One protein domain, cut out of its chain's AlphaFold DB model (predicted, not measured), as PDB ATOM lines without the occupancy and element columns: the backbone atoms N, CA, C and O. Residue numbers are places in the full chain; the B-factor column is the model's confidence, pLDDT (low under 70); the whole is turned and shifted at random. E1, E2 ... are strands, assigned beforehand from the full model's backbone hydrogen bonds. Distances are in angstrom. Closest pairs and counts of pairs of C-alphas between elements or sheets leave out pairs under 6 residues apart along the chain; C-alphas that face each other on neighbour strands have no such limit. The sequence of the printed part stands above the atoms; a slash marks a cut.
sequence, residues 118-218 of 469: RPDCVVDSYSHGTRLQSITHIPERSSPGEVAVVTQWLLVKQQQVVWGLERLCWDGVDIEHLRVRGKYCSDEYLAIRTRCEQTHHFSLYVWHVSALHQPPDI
ATOM      1  N   ARG A 118     -55.254 -50.134  10.008       87.81
ATOM      2  CA  ARG A 118     -54.332 -51.222   9.667       87.81
ATOM      3  C   ARG A 118     -53.415 -50.727   8.552       87.81
ATOM      4  O   ARG A 118     -53.785 -50.803   7.384       87.81
ATOM      5  N   PRO A 119     -52.302 -50.066   8.896       86.81
ATOM      6  CA  PRO A 119     -51.354 -49.651   7.880       86.81
ATOM      7  C   PRO A 119     -50.675 -50.908   7.323       86.81
ATOM      8  O   PRO A 119     -49.868 -51.524   8.008       86.81
ATOM      9  N   ASP A 120     -51.034 -51.296   6.100       82.62
ATOM     10  CA  ASP A 120     -50.506 -52.510   5.453       82.62
ATOM     11  C   ASP A 120     -49.244 -52.227   4.623       82.62
ATOM     12  O   ASP A 120     -48.434 -53.117   4.363       82.62
ATOM     13  N   CYS A 121     -49.051 -50.970   4.218       83.31
ATOM     14  CA  CYS A 121     -47.905 -50.555   3.423       83.31
ATOM     15  C   CYS A 121     -46.806 -49.995   4.322       83.31
ATOM     16  O   CYS A 121     -46.978 -48.965   4.982       83.31
ATOM     17  N   VAL A 122     -45.655 -50.660   4.288       84.81
ATOM     18  CA  VAL A 122     -44.404 -50.089   4.770       84.81
ATOM     19  C   VAL A 122     -43.935 -49.067   3.748       84.81
ATOM     20  O   VAL A 122     -43.734 -49.396   2.580       84.81
ATOM     21  N   VAL A 123     -43.817 -47.818   4.179       83.38
ATOM     22  CA  VAL A 123     -43.361 -46.722   3.334       83.38
ATOM     23  C   VAL A 123     -41.877 -46.523   3.611       83.38
ATOM     24  O   VAL A 123     -41.490 -46.194   4.730       83.38
ATOM     25  N   ASP A 124     -41.045 -46.729   2.591       73.75
ATOM     26  CA  ASP A 124     -39.601 -46.483   2.687       73.75
ATOM     27  C   ASP A 124     -39.262 -44.982   2.521       73.75
ATOM     28  O   ASP A 124     -38.132 -44.562   2.758       73.75
ATOM     29  N   SER A 125     -40.231 -44.154   2.103       71.88
ATOM     30  CA  SER A 125     -40.048 -42.726   1.825       71.88
ATOM     31  C   SER A 125     -40.812 -41.798   2.776       71.88
ATOM     32  O   SER A 125     -41.913 -42.072   3.252       71.88
ATOM     33  N   TYR A 126     -40.203 -40.641   3.039       70.62
ATOM     34  CA  TYR A 126     -40.753 -39.601   3.901       70.62
ATOM     35  C   TYR A 126     -42.003 -38.965   3.279       70.62
ATOM     36  O   TYR A 126     -41.968 -38.442   2.163       70.62
ATOM     37  N   SER A 127     -43.105 -38.939   4.029       76.06
ATOM     38  CA  SER A 127     -44.287 -38.167   3.647       76.06
ATOM     39  C   SER A 127     -44.025 -36.674   3.850       76.06
ATOM     40  O   SER A 127     -43.747 -36.243   4.965       76.06
ATOM     41  N   HIS A 128     -44.145 -35.855   2.801       84.69
ATOM     42  CA  HIS A 128     -44.069 -34.396   2.928       84.69
ATOM     43  C   HIS A 128     -45.224 -33.864   3.803       84.69
ATOM     44  O   HIS A 128     -46.336 -33.627   3.320       84.69
ATOM     45  N   GLY A 129     -44.966 -33.687   5.099       88.75
ATOM     46  CA  GLY A 129     -45.959 -33.295   6.094       88.75
ATOM     47  C   GLY A 129     -45.370 -33.062   7.482       88.75
ATOM     48  O   GLY A 129     -44.155 -33.139   7.681       88.75
ATOM     49  N   THR A 130     -46.260 -32.795   8.436       90.00
ATOM     50  CA  THR A 130     -45.940 -32.711   9.865       90.00
ATOM     51  C   THR A 130     -46.273 -34.039  10.525       90.00
ATOM     52  O   THR A 130     -47.404 -34.522  10.422       90.00
ATOM     53  N   ARG A 131     -45.302 -34.640  11.216       91.38
ATOM     54  CA  ARG A 131     -45.542 -35.848  12.005       91.38
ATOM     55  C   ARG A 131     -46.327 -35.481  13.260       91.38
ATOM     56  O   ARG A 131     -45.904 -34.614  14.015       91.38
ATOM     57  N   LEU A 132     -47.445 -36.159  13.478       91.38
ATOM     58  CA  LEU A 132     -48.332 -35.937  14.620       91.38
ATOM     59  C   LEU A 132     -48.048 -36.916  15.762       91.38
ATOM     60  O   LEU A 132     -48.108 -36.550  16.931       91.38
ATOM     61  N   GLN A 133     -47.753 -38.173  15.428       91.88
ATOM     62  CA  GLN A 133     -47.552 -39.225  16.420       91.88
ATOM     63  C   GLN A 133     -46.713 -40.375  15.861       91.88
ATOM     64  O   GLN A 133     -46.759 -40.681  14.670       91.88
ATOM     65  N   SER A 134     -46.006 -41.060  16.760       92.38
ATOM     66  CA  SER A 134     -45.354 -42.344  16.511       92.38
ATOM     67  C   SER A 134     -45.764 -43.367  17.570       92.38
ATOM     68  O   SER A 134     -45.845 -43.050  18.757       92.38
ATOM     69  N   ILE A 135     -46.048 -44.596  17.139       91.06
ATOM     70  CA  ILE A 135     -46.416 -45.735  17.981       91.06
ATOM     71  C   ILE A 135     -45.512 -46.903  17.594       91.06
ATOM     72  O   ILE A 135     -45.505 -47.363  16.455       91.06
ATOM     73  N   THR A 136     -44.729 -47.393  18.545       89.56
ATOM     74  CA  THR A 136     -43.739 -48.444  18.297       89.56
ATOM     75  C   THR A 136     -44.409 -49.812  18.151       89.56
ATOM     76  O   THR A 136     -44.958 -50.332  19.132       89.56
ATOM     77  N   HIS A 137     -44.309 -50.434  16.974       84.75
ATOM     78  CA  HIS A 137     -44.745 -51.810  16.747       84.75
ATOM     79  C   HIS A 137     -43.523 -52.713  16.576       84.75
ATOM     80  O   HIS A 137     -42.998 -52.914  15.488       84.75
ATOM     81  N   ILE A 138     -43.036 -53.220  17.707       86.31
ATOM     82  CA  ILE A 138     -41.787 -53.975  17.776       86.31
ATOM     83  C   ILE A 138     -42.087 -55.269  18.527       86.31
ATOM     84  O   ILE A 138     -42.228 -55.210  19.759       86.31
ATOM     85  N   PRO A 139     -42.284 -56.392  17.815       87.00
ATOM     86  CA  PRO A 139     -42.420 -57.698  18.440       87.00
ATOM     87  C   PRO A 139     -41.123 -58.065  19.166       87.00
ATOM     88  O   PRO A 139     -40.021 -57.813  18.681       87.00
ATOM     89  N   GLU A 140     -41.232 -58.655  20.354       86.75
ATOM     90  CA  GLU A 140     -40.043 -59.174  21.028       86.75
ATOM     91  C   GLU A 140     -39.424 -60.307  20.210       86.75
ATOM     92  O   GLU A 140     -40.134 -61.129  19.633       86.75
ATOM     93  N   ARG A 141     -38.088 -60.375  20.197       92.25
ATOM     94  CA  ARG A 141     -37.306 -61.376  19.458       92.25
ATOM     95  C   ARG A 141     -37.471 -61.303  17.933       92.25
ATOM     96  O   ARG A 141     -37.030 -62.224  17.253       92.25
ATOM     97  N   SER A 142     -38.037 -60.223  17.388       95.12
ATOM     98  CA  SER A 142     -38.047 -59.991  15.940       95.12
ATOM     99  C   SER A 142     -36.639 -59.713  15.411       95.12
ATOM    100  O   SER A 142     -35.730 -59.328  16.165       95.12
ATOM    101  N   SER A 143     -36.452 -59.884  14.102       96.81
ATOM    102  CA  SER A 143     -35.276 -59.320  13.436       96.81
ATOM    103  C   SER A 143     -35.365 -57.781  13.425       96.81
ATOM    104  O   SER A 143     -36.471 -57.234  13.383       96.81
ATOM    105  N   PRO A 144     -34.238 -57.044  13.466       96.00
ATOM    106  CA  PRO A 144     -34.237 -55.589  13.311       96.00
ATOM    107  C   PRO A 144     -34.926 -55.088  12.032       96.00
ATOM    108  O   PRO A 144     -35.577 -54.047  12.060       96.00
ATOM    109  N   GLY A 145     -34.841 -55.844  10.931       94.06
ATOM    110  CA  GLY A 145     -35.475 -55.493   9.653       94.06
ATOM    111  C   GLY A 145     -37.009 -55.571   9.652       94.06
ATOM    112  O   GLY A 145     -37.657 -54.954   8.810       94.06
ATOM    113  N   GLU A 146     -37.601 -56.294  10.606       93.00
ATOM    114  CA  GLU A 146     -39.056 -56.350  10.824       93.00
ATOM    115  C   GLU A 146     -39.563 -55.213  11.718       93.00
ATOM    116  O   GLU A 146     -40.771 -55.039  11.884       93.00
ATOM    117  N   VAL A 147     -38.656 -54.447  12.326       93.94
ATOM    118  CA  VAL A 147     -39.031 -53.377  13.240       93.94
ATOM    119  C   VAL A 147     -39.626 -52.212  12.463       93.94
ATOM    120  O   VAL A 147     -38.973 -51.616  11.605       93.94
ATOM    121  N   ALA A 148     -40.851 -51.846  12.829       94.31
ATOM    122  CA  ALA A 148     -41.543 -50.709  12.254       94.31
ATOM    123  C   ALA A 148     -42.154 -49.807  13.332       94.31
ATOM    124  O   ALA A 148     -42.494 -50.214  14.449       94.31
ATOM    125  N   VAL A 149     -42.325 -48.543  12.973       94.75
ATOM    126  CA  VAL A 149     -43.037 -47.552  13.771       94.75
ATOM    127  C   VAL A 149     -44.277 -47.144  12.998       94.75
ATOM    128  O   VAL A 149     -44.200 -46.708  11.854       94.75
ATOM    129  N   VAL A 150     -45.441 -47.278  13.627       94.50
ATOM    130  CA  VAL A 150     -46.680 -46.728  13.085       94.50
ATOM    131  C   VAL A 150     -46.630 -45.220  13.282       94.50
ATOM    132  O   VAL A 150     -46.522 -44.738  14.410       94.50
ATOM    133  N   THR A 151     -46.717 -44.468  12.198       93.62
ATOM    134  CA  THR A 151     -46.643 -43.008  12.215       93.62
ATOM    135  C   THR A 151     -47.916 -42.383  11.685       93.62
ATOM    136  O   THR A 151     -48.501 -42.864  10.713       93.62
ATOM    137  N   GLN A 152     -48.313 -41.286  12.318       93.44
ATOM    138  CA  GLN A 152     -49.427 -40.450  11.908       93.44
ATOM    139  C   GLN A 152     -48.887 -39.128  11.359       93.44
ATOM    140  O   GLN A 152     -48.093 -38.462  12.026       93.44
ATOM    141  N   TRP A 153     -49.339 -38.738  10.171       92.56
ATOM    142  CA  TRP A 153     -48.873 -37.548   9.460       92.56
ATOM    143  C   TRP A 153     -50.031 -36.656   9.039       92.56
ATOM    144  O   TRP A 153     -51.050 -37.156   8.573       92.56
ATOM    145  N   LEU A 154     -49.845 -35.338   9.127       92.06
ATOM    146  CA  LEU A 154     -50.687 -34.354   8.447       92.06
ATOM    147  C   LEU A 154     -49.991 -33.911   7.157       92.06
ATOM    148  O   LEU A 154     -48.940 -33.266   7.198       92.06
ATOM    149  N   LEU A 155     -50.562 -34.269   6.005       90.38
ATOM    150  CA  LEU A 155     -49.980 -33.947   4.700       90.38
ATOM    151  C   LEU A 155     -50.281 -32.501   4.292       90.38
ATOM    152  O   LEU A 155     -51.444 -32.094   4.264       90.38
ATOM    153  N   VAL A 156     -49.247 -31.764   3.864       84.88
ATOM    154  CA  VAL A 156     -49.332 -30.322   3.531       84.88
ATOM    155  C   VAL A 156     -50.432 -30.014   2.507       84.88
ATOM    156  O   VAL A 156     -51.104 -28.994   2.598       84.88
ATOM    157  N   LYS A 157     -50.625 -30.893   1.516       81.62
ATOM    158  CA  LYS A 157     -51.540 -30.643   0.388       81.62
ATOM    159  C   LYS A 157     -52.978 -31.095   0.625       81.62
ATOM    160  O   LYS A 157     -53.864 -30.634  -0.084       81.62
ATOM    161  N   GLN A 158     -53.199 -32.034   1.540       77.94
ATOM    162  CA  GLN A 158     -54.481 -32.737   1.643       77.94
ATOM    163  C   GLN A 158     -55.282 -32.340   2.881       77.94
ATOM    164  O   GLN A 158     -56.462 -32.663   2.937       77.94
ATOM    165  N   GLN A 159     -54.658 -31.681   3.872       82.94
ATOM    166  CA  GLN A 159     -55.260 -31.442   5.197       82.94
ATOM    167  C   GLN A 159     -55.847 -32.723   5.824       82.94
ATOM    168  O   GLN A 159     -56.690 -32.673   6.714       82.94
ATOM    169  N   GLN A 160     -55.398 -33.887   5.352       86.69
ATOM    170  CA  GLN A 160     -55.873 -35.184   5.783       86.69
ATOM    171  C   GLN A 160     -54.770 -35.860   6.578       86.69
ATOM    172  O   GLN A 160     -53.593 -35.848   6.200       86.69
ATOM    173  N   VAL A 161     -55.186 -36.456   7.688       91.12
ATOM    174  CA  VAL A 161     -54.329 -37.290   8.506       91.12
ATOM    175  C   VAL A 161     -54.183 -38.657   7.847       91.12
ATOM    176  O   VAL A 161     -55.180 -39.322   7.562       91.12
ATOM    177  N   VAL A 162     -52.943 -39.083   7.630       91.81
ATOM    178  CA  VAL A 162     -52.608 -40.397   7.074       91.81
ATOM    179  C   VAL A 162     -51.820 -41.219   8.086       91.81
ATOM    180  O   VAL A 162     -51.035 -40.686   8.872       91.81
ATOM    181  N   TRP A 163     -52.046 -42.529   8.061       93.19
ATOM    182  CA  TRP A 163     -51.325 -43.505   8.869       93.19
ATOM    183  C   TRP A 163     -50.436 -44.348   7.962       93.19
ATOM    184  O   TRP A 163     -50.874 -44.766   6.891       93.19
ATOM    185  N   GLY A 164     -49.211 -44.617   8.400       93.19
ATOM    186  CA  GLY A 164     -48.260 -45.455   7.674       93.19
ATOM    187  C   GLY A 164     -47.351 -46.235   8.616       93.19
ATOM    188  O   GLY A 164     -47.254 -45.906   9.800       93.19
ATOM    189  N   LEU A 165     -46.706 -47.273   8.084       93.75
ATOM    190  CA  LEU A 165     -45.605 -47.968   8.746       93.75
ATOM    191  C   LEU A 165     -44.284 -47.421   8.212       93.75
ATOM    192  O   LEU A 165     -44.032 -47.487   7.012       93.75
ATOM    193  N   GLU A 166     -43.436 -46.927   9.103       94.06
ATOM    194  CA  GLU A 166     -42.072 -46.517   8.788       94.06
ATOM    195  C   GLU A 166     -41.081 -47.557   9.302       94.06
ATOM    196  O   GLU A 166     -41.130 -47.952  10.472       94.06
ATOM    197  N   ARG A 167     -40.163 -47.987   8.435       94.38
ATOM    198  CA  ARG A 167     -39.007 -48.793   8.837       94.38
ATOM    199  C   ARG A 167     -37.960 -47.919   9.503       94.38
ATOM    200  O   ARG A 167     -37.765 -46.764   9.135       94.38
ATOM    201  N   LEU A 168     -37.261 -48.511  10.463       95.62
ATOM    202  CA  LEU A 168     -36.058 -47.909  11.015       95.62
ATOM    203  C   LEU A 168     -34.907 -48.089  10.030       95.62
ATOM    204  O   LEU A 168     -34.700 -49.183   9.505       95.62
ATOM    205  N   CYS A 169     -34.154 -47.020   9.800       96.31
ATOM    206  CA  CYS A 169     -32.897 -47.096   9.081       96.31
ATOM    207  C   CYS A 169     -31.841 -47.719   9.996       96.31
ATOM    208  O   CYS A 169     -31.536 -47.181  11.061       96.31
ATOM    209  N   TRP A 170     -31.312 -48.867   9.576       97.25
ATOM    210  CA  TRP A 170     -30.248 -49.606  10.259       97.25
ATOM    211  C   TRP A 170     -28.905 -49.484   9.531       97.25
ATOM    212  O   TRP A 170     -27.997 -50.275   9.774       97.25
ATOM    213  N   ASP A 171     -28.768 -48.514   8.626       97.25
ATOM    214  CA  ASP A 171     -27.540 -48.311   7.863       97.25
ATOM    215  C   ASP A 171     -26.333 -48.174   8.804       97.25
ATOM    216  O   ASP A 171     -26.370 -47.455   9.803       97.25
ATOM    217  N   GLY A 172     -25.251 -48.891   8.498       96.62
ATOM    218  CA  GLY A 172     -24.052 -48.939   9.342       96.62
ATOM    219  C   GLY A 172     -24.134 -49.897  10.537       96.62
ATOM    220  O   GLY A 172     -23.140 -50.049  11.246       96.62
ATOM    221  N   VAL A 173     -25.266 -50.576  10.749       97.69
ATOM    222  CA  VAL A 173     -25.410 -51.656  11.730       97.69
ATOM    223  C   VAL A 173     -25.516 -52.986  10.997       97.69
ATOM    224  O   VAL A 173     -26.397 -53.178  10.163       97.69
ATOM    225  N   ASP A 174     -24.641 -53.926  11.342       97.12
ATOM    226  CA  ASP A 174     -24.805 -55.308  10.907       97.12
ATOM    227  C   ASP A 174     -25.980 -55.935  11.664       97.12
ATOM    228  O   ASP A 174     -25.888 -56.252  12.851       97.12
ATOM    229  N   ILE A 175     -27.120 -56.029  10.984       97.44
ATOM    230  CA  ILE A 175     -28.337 -56.629  11.528       97.44
ATOM    231  C   ILE A 175     -28.374 -58.145  11.335       97.44
ATOM    232  O   ILE A 175     -29.301 -58.790  11.842       97.44
ATOM    233  N   GLU A 176     -27.398 -58.719  10.622       95.94
ATOM    234  CA  GLU A 176     -27.280 -60.161  10.483       95.94
ATOM    235  C   GLU A 176     -27.073 -60.759  11.881       95.94
ATOM    236  O   GLU A 176     -26.254 -60.312  12.682       95.94
ATOM    237  N   HIS A 177     -27.903 -61.739  12.238       97.44
ATOM    238  CA  HIS A 177     -27.911 -62.376  13.563       97.44
ATOM    239  C   HIS A 177     -28.347 -61.497  14.746       97.44
ATOM    240  O   HIS A 177     -28.287 -61.961  15.885       97.44
ATOM    241  N   LEU A 178     -28.818 -60.264  14.546       97.88
ATOM    242  CA  LEU A 178     -29.386 -59.478  15.641       97.88
ATOM    243  C   LEU A 178     -30.846 -59.869  15.919       97.88
ATOM    244  O   LEU A 178     -31.644 -60.113  15.015       97.88
ATOM    245  N   ARG A 179     -31.222 -59.857  17.201       97.75
ATOM    246  CA  ARG A 179     -32.614 -59.967  17.664       97.75
ATOM    247  C   ARG A 179     -32.970 -58.842  18.601       97.75
ATOM    248  O   ARG A 179     -32.208 -58.533  19.515       97.75
ATOM    249  N   VAL A 180     -34.169 -58.298  18.450       96.88
ATOM    250  CA  VAL A 180     -34.699 -57.319  19.398       96.88
ATOM    251  C   VAL A 180     -35.001 -57.989  20.739       96.88
ATOM    252  O   VAL A 180     -35.671 -59.017  20.808       96.88
ATOM    253  N   ARG A 181     -34.520 -57.397  21.833       96.12
ATOM    254  CA  ARG A 181     -34.740 -57.870  23.211       96.12
ATOM    255  C   ARG A 181     -35.452 -56.862  24.097       96.12
ATOM    256  O   ARG A 181     -35.817 -57.206  25.214       96.12
ATOM    257  N   GLY A 182     -35.589 -55.617  23.667       95.06
ATOM    258  CA  GLY A 182     -36.285 -54.590  24.430       95.06
ATOM    259  C   GLY A 182     -36.477 -53.330  23.607       95.06
ATOM    260  O   GLY A 182     -35.722 -53.075  22.667       95.06
ATOM    261  N   LYS A 183     -37.488 -52.553  23.979       96.06
ATOM    262  CA  LYS A 183     -37.788 -51.252  23.390       96.06
ATOM    263  C   LYS A 183     -38.107 -50.267  24.499       96.06
ATOM    264  O   LYS A 183     -38.774 -50.630  25.466       96.06
ATOM    265  N   TYR A 184     -37.673 -49.033  24.317       96.19
ATOM    266  CA  TYR A 184     -37.908 -47.945  25.253       96.19
ATOM    267  C   TYR A 184     -38.270 -46.716  24.432       96.19
ATOM    268  O   TYR A 184     -37.662 -46.463  23.393       96.19
ATOM    269  N   CYS A 185     -39.288 -45.971  24.848       95.12
ATOM    270  CA  CYS A 185     -39.751 -44.799  24.116       95.12
ATOM    271  C   CYS A 185     -39.953 -43.612  25.054       95.12
ATOM    272  O   CYS A 185     -40.394 -43.753  26.190       95.12
ATOM    273  N   SER A 186     -39.616 -42.436  24.545       94.38
ATOM    274  CA  SER A 186     -40.023 -41.148  25.082       94.38
ATOM    275  C   SER A 186     -40.843 -40.445  24.001       94.38
ATOM    276  O   SER A 186     -41.156 -41.029  22.961       94.38
ATOM    277  N   ASP A 187     -41.230 -39.195  24.234       90.31
ATOM    278  CA  ASP A 187     -41.982 -38.441  23.230       90.31
ATOM    279  C   ASP A 187     -41.151 -38.155  21.962       90.31
ATOM    280  O   ASP A 187     -41.718 -38.033  20.877       90.31
ATOM    281  N   GLU A 188     -39.824 -38.062  22.097       94.06
ATOM    282  CA  GLU A 188     -38.910 -37.624  21.030       94.06
ATOM    283  C   GLU A 188     -37.906 -38.696  20.608       94.06
ATOM    284  O   GLU A 188     -37.314 -38.580  19.538       94.06
ATOM    285  N   TYR A 189     -37.738 -39.764  21.392       96.94
ATOM    286  CA  TYR A 189     -36.727 -40.787  21.140       96.94
ATOM    287  C   TYR A 189     -37.290 -42.206  21.201       96.94
ATOM    288  O   TYR A 189     -38.219 -42.513  21.955       96.94
ATOM    289  N   LEU A 190     -36.679 -43.088  20.414       97.38
ATOM    290  CA  LEU A 190     -36.896 -44.529  20.419       97.38
ATOM    291  C   LEU A 190     -35.559 -45.222  20.645       97.38
ATOM    292  O   LEU A 190     -34.647 -45.046  19.846       97.38
ATOM    293  N   ALA A 191     -35.466 -46.048  21.682       97.94
ATOM    294  CA  ALA A 191     -34.317 -46.901  21.937       97.94
ATOM    295  C   ALA A 191     -34.673 -48.379  21.745       97.94
ATOM    296  O   ALA A 191     -35.724 -48.844  22.200       97.94
ATOM    297  N   ILE A 192     -33.780 -49.136  21.110       97.94
ATOM    298  CA  ILE A 192     -33.918 -50.578  20.892       97.94
ATOM    299  C   ILE A 192     -32.689 -51.284  21.437       97.94
ATOM    300  O   ILE A 192     -31.561 -51.022  21.020       97.94
ATOM    301  N   ARG A 193     -32.933 -52.227  22.347       97.94
ATOM    302  CA  ARG A 193     -31.921 -53.167  22.824       97.94
ATOM    303  C   ARG A 193     -31.946 -54.401  21.937       97.94
ATOM    304  O   ARG A 193     -32.986 -55.060  21.842       97.94
ATOM    305  N   THR A 194     -30.812 -54.757  21.353       97.94
ATOM    306  CA  THR A 194     -30.648 -55.992  20.576       97.94
ATOM    307  C   THR A 194     -29.719 -56.973  21.289       97.94
ATOM    308  O   THR A 194     -29.024 -56.603  22.234       97.94
ATOM    309  N   ARG A 195     -29.739 -58.238  20.857       97.69
ATOM    310  CA  ARG A 195     -28.753 -59.274  21.194       97.69
ATOM    311  C   ARG A 195     -28.304 -59.955  19.907       97.69
ATOM    312  O   ARG A 195     -29.158 -60.397  19.140       97.69
ATOM    313  N   CYS A 196     -27.001 -60.062  19.696       97.69
ATOM    314  CA  CYS A 196     -26.422 -60.873  18.633       97.69
ATOM    315  C   CYS A 196     -26.551 -62.362  18.992       97.69
ATOM    316  O   CYS A 196     -26.150 -62.785  20.076       97.69
ATOM    317  N   GLU A 197     -27.123 -63.172  18.104       96.69
ATOM    318  CA  GLU A 197     -27.323 -64.608  18.330       96.69
ATOM    319  C   GLU A 197     -26.004 -65.387  18.331       96.69
ATOM    320  O   GLU A 197     -25.904 -66.377  19.047       96.69
ATOM    321  N   GLN A 198     -24.985 -64.917  17.602       96.75
ATOM    322  CA  GLN A 198     -23.680 -65.579  17.520       96.75
ATOM    323  C   GLN A 198     -22.780 -65.284  18.723       96.75
ATOM    324  O   GLN A 198     -22.171 -66.191  19.278       96.75
ATOM    325  N   THR A 199     -22.673 -64.011  19.114       95.88
ATOM    326  CA  THR A 199     -21.751 -63.576  20.181       95.88
ATOM    327  C   THR A 199     -22.423 -63.461  21.543       95.88
ATOM    328  O   THR A 199     -21.747 -63.292  22.551       95.88
ATOM    329  N   HIS A 200     -23.756 -63.503  21.579       95.56
ATOM    330  CA  HIS A 200     -24.577 -63.205  22.752       95.56
ATOM    331  C   HIS A 200     -24.395 -61.802  23.340       95.56
ATOM    332  O   HIS A 200     -24.989 -61.517  24.376       95.56
ATOM    333  N   HIS A 201     -23.674 -60.911  22.661       96.31
ATOM    334  CA  HIS A 201     -23.545 -59.526  23.083       96.31
ATOM    335  C   HIS A 201     -24.820 -58.729  22.825       96.31
ATOM    336  O   HIS A 201     -25.554 -58.970  21.864       96.31
ATOM    337  N   PHE A 202     -25.050 -57.748  23.686       97.50
ATOM    338  CA  PHE A 202     -26.126 -56.784  23.619       97.50
ATOM    339  C   PHE A 202     -25.610 -55.425  23.160       97.50
ATOM    340  O   PHE A 202     -24.497 -55.012  23.501       97.50
ATOM    341  N   SER A 203     -26.480 -54.716  22.449       97.94
ATOM    342  CA  SER A 203     -26.253 -53.352  21.977       97.94
ATOM    343  C   SER A 203     -27.509 -52.514  22.202       97.94
ATOM    344  O   SER A 203     -28.623 -53.049  22.274       97.94
ATOM    345  N   LEU A 204     -27.338 -51.200  22.333       98.31
ATOM    346  CA  LEU A 204     -28.423 -50.246  22.542       98.31
ATOM    347  C   LEU A 204     -28.334 -49.124  21.507       98.31
ATOM    348  O   LEU A 204     -27.389 -48.334  21.517       98.31
ATOM    349  N   TYR A 205     -29.338 -49.074  20.636       98.44
ATOM    350  CA  TYR A 205     -29.448 -48.130  19.525       98.44
ATOM    351  C   TYR A 205     -30.561 -47.133  19.790       98.44
ATOM    352  O   TYR A 205     -31.598 -47.521  20.334       98.44
ATOM    353  N   VAL A 206     -30.372 -45.876  19.394       98.25
ATOM    354  CA  VAL A 206     -31.361 -44.818  19.593       98.25
ATOM    355  C   VAL A 206     -31.597 -44.030  18.313       98.25
ATOM    356  O   VAL A 206     -30.662 -43.644  17.622       98.25
ATOM    357  N   TRP A 207     -32.865 -43.743  18.037       98.00
ATOM    358  CA  TRP A 207     -33.301 -42.824  16.997       98.00
ATOM    359  C   TRP A 207     -34.026 -41.650  17.634       98.00
ATOM    360  O   TRP A 207     -34.815 -41.819  18.569       98.00
ATOM    361  N   HIS A 208     -33.835 -40.467  17.060       96.81
ATOM    362  CA  HIS A 208     -34.810 -39.402  17.225       96.81
ATOM    363  C   HIS A 208     -36.053 -39.751  16.396       96.81
ATOM    364  O   HIS A 208     -35.952 -40.132  15.229       96.81
ATOM    365  N   VAL A 209     -37.243 -39.612  16.974       93.50
ATOM    366  CA  VAL A 209     -38.500 -40.033  16.348       93.50
ATOM    367  C   VAL A 209     -38.758 -39.266  15.056       93.50
ATOM    368  O   VAL A 209     -39.278 -39.846  14.122       93.50
ATOM    369  N   SER A 210     -38.359 -38.001  14.915       92.06
ATOM    370  CA  SER A 210     -38.486 -37.299  13.621       92.06
ATOM    371  C   SER A 210     -37.468 -37.735  12.550       92.06
ATOM    372  O   SER A 210     -37.582 -37.316  11.399       92.06
ATOM    373  N   ALA A 211     -36.491 -38.573  12.904       94.12
ATOM    374  CA  ALA A 211     -35.361 -38.958  12.063       94.12
ATOM    375  C   ALA A 211     -35.182 -40.488  11.965       94.12
ATOM    376  O   ALA A 211     -34.063 -40.967  11.841       94.12
ATOM    377  N   LEU A 212     -36.274 -41.267  11.969       94.50
ATOM    378  CA  LEU A 212     -36.216 -42.741  11.847       94.50
ATOM    379  C   LEU A 212     -35.549 -43.241  10.550       94.50
ATOM    380  O   LEU A 212     -35.103 -44.380  10.487       94.50
ATOM    381  N   HIS A 213     -35.488 -42.386   9.526       93.25
ATOM    382  CA  HIS A 213     -34.821 -42.640   8.247       93.25
ATOM    383  C   HIS A 213     -33.292 -42.484   8.315       93.25
ATOM    384  O   HIS A 213     -32.609 -42.788   7.343       93.25
ATOM    385  N   GLN A 214     -32.758 -41.968   9.424       95.88
ATOM    386  CA  GLN A 214     -31.321 -41.843   9.647       95.88
ATOM    387  C   GLN A 214     -30.796 -43.052  10.434       95.88
ATOM    388  O   GLN A 214     -31.561 -43.645  11.203       95.88
ATOM    389  N   PRO A 215     -29.507 -43.403  10.270       97.62
ATOM    390  CA  PRO A 215     -28.849 -44.401  11.107       97.62
ATOM    391  C   PRO A 215     -29.049 -44.124  12.605       97.62
ATOM    392  O   PRO A 215     -29.112 -42.951  12.995       97.62
ATOM    393  N   PRO A 216     -29.100 -45.158  13.463       98.00
ATOM    394  CA  PRO A 216     -29.166 -44.945  14.899       98.00
ATOM    395  C   PRO A 216     -27.883 -44.325  15.445       98.00
ATOM    396  O   PRO A 216     -26.777 -44.640  15.004       98.00
ATOM    397  N   ASP A 217     -28.032 -43.568  16.526       97.88
ATOM    398  CA  ASP A 217     -26.938 -43.345  17.460       97.88
ATOM    399  C   ASP A 217     -26.720 -44.622  18.294       97.88
ATOM    400  O   ASP A 217     -27.664 -45.234  18.803       97.88
ATOM    401  N   ILE A 218     -25.461 -45.033  18.451       97.62
ATOM    402  CA  ILE A 218     -25.087 -46.188  19.275       97.62
ATOM    403  C   ILE A 218     -24.761 -45.688  20.683       97.62
ATOM    404  O   ILE A 218     -23.761 -45.000  20.881       97.62
TER     405      ILE A 218
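Overview. This is residues 118 to 218 of the 469 residues of the protein "F-box domain-containing protein" of Thamnocephalis sphaerospora (UniProt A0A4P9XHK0). Two small, strongly twisted sheets of three strands stand one after the other along a rod, E1 E2 E3 making one half and E4 E5 E6 the other, with few contacts between their strands. The links after E1 and E3 and the last stretch after E6 run along the second half. The printed part has 101 residues with no named helix and six named strands, E1 to E6 in chain order; each sheet is antiparallel, in that order. The class is all strand, though under half of the residues, 47, are in named elements. The whole is compact, with a radius of gyration of the C-alphas of 14.0 A and spans of 49 by 24 by 21 A.

Along the chain. E1 is residues 129 to 137, 21.4 A long, from C-alpha 129 at (-45.959, -33.295, 6.094), and bends by 64 degrees at residue 132. E2 is residues 148 to 155, 20.2 A, and E3 residues 161 to 167, 19.2 A. E4 is residues 178 to 185, 19.9 A, and bends by 61 degrees at residue 181. E5 is residues 189 to 196, 22.7 A, and E6 residues 202 to 208, 20.5 A, ending at (-34.810, -39.402, 17.225).

Arrangement. E1 E2 E3 is a meander, each strand the antiparallel neighbour of the one before. In the hairpin E1 and E2, N 135 and O 150 are 2.8 A apart; in E2 and E3, N 151 and O 164, 2.8 A. E4 E5 E6 is a second meander, with N 184 and O 191 at 2.9 A and N 192 and O 205 at 2.8 A. The closest C-alphas of E1 and E4, Thr 136 and Cys 185, are 7.9 A apart; E3 and E4 are apart.

Size, cuts and confidence. The farthest C-alphas, Gln 159 and Thr 199, are 48.8 A apart. The printed part has no cut, no link is long, and no printed residue is under 70 in pLDDT.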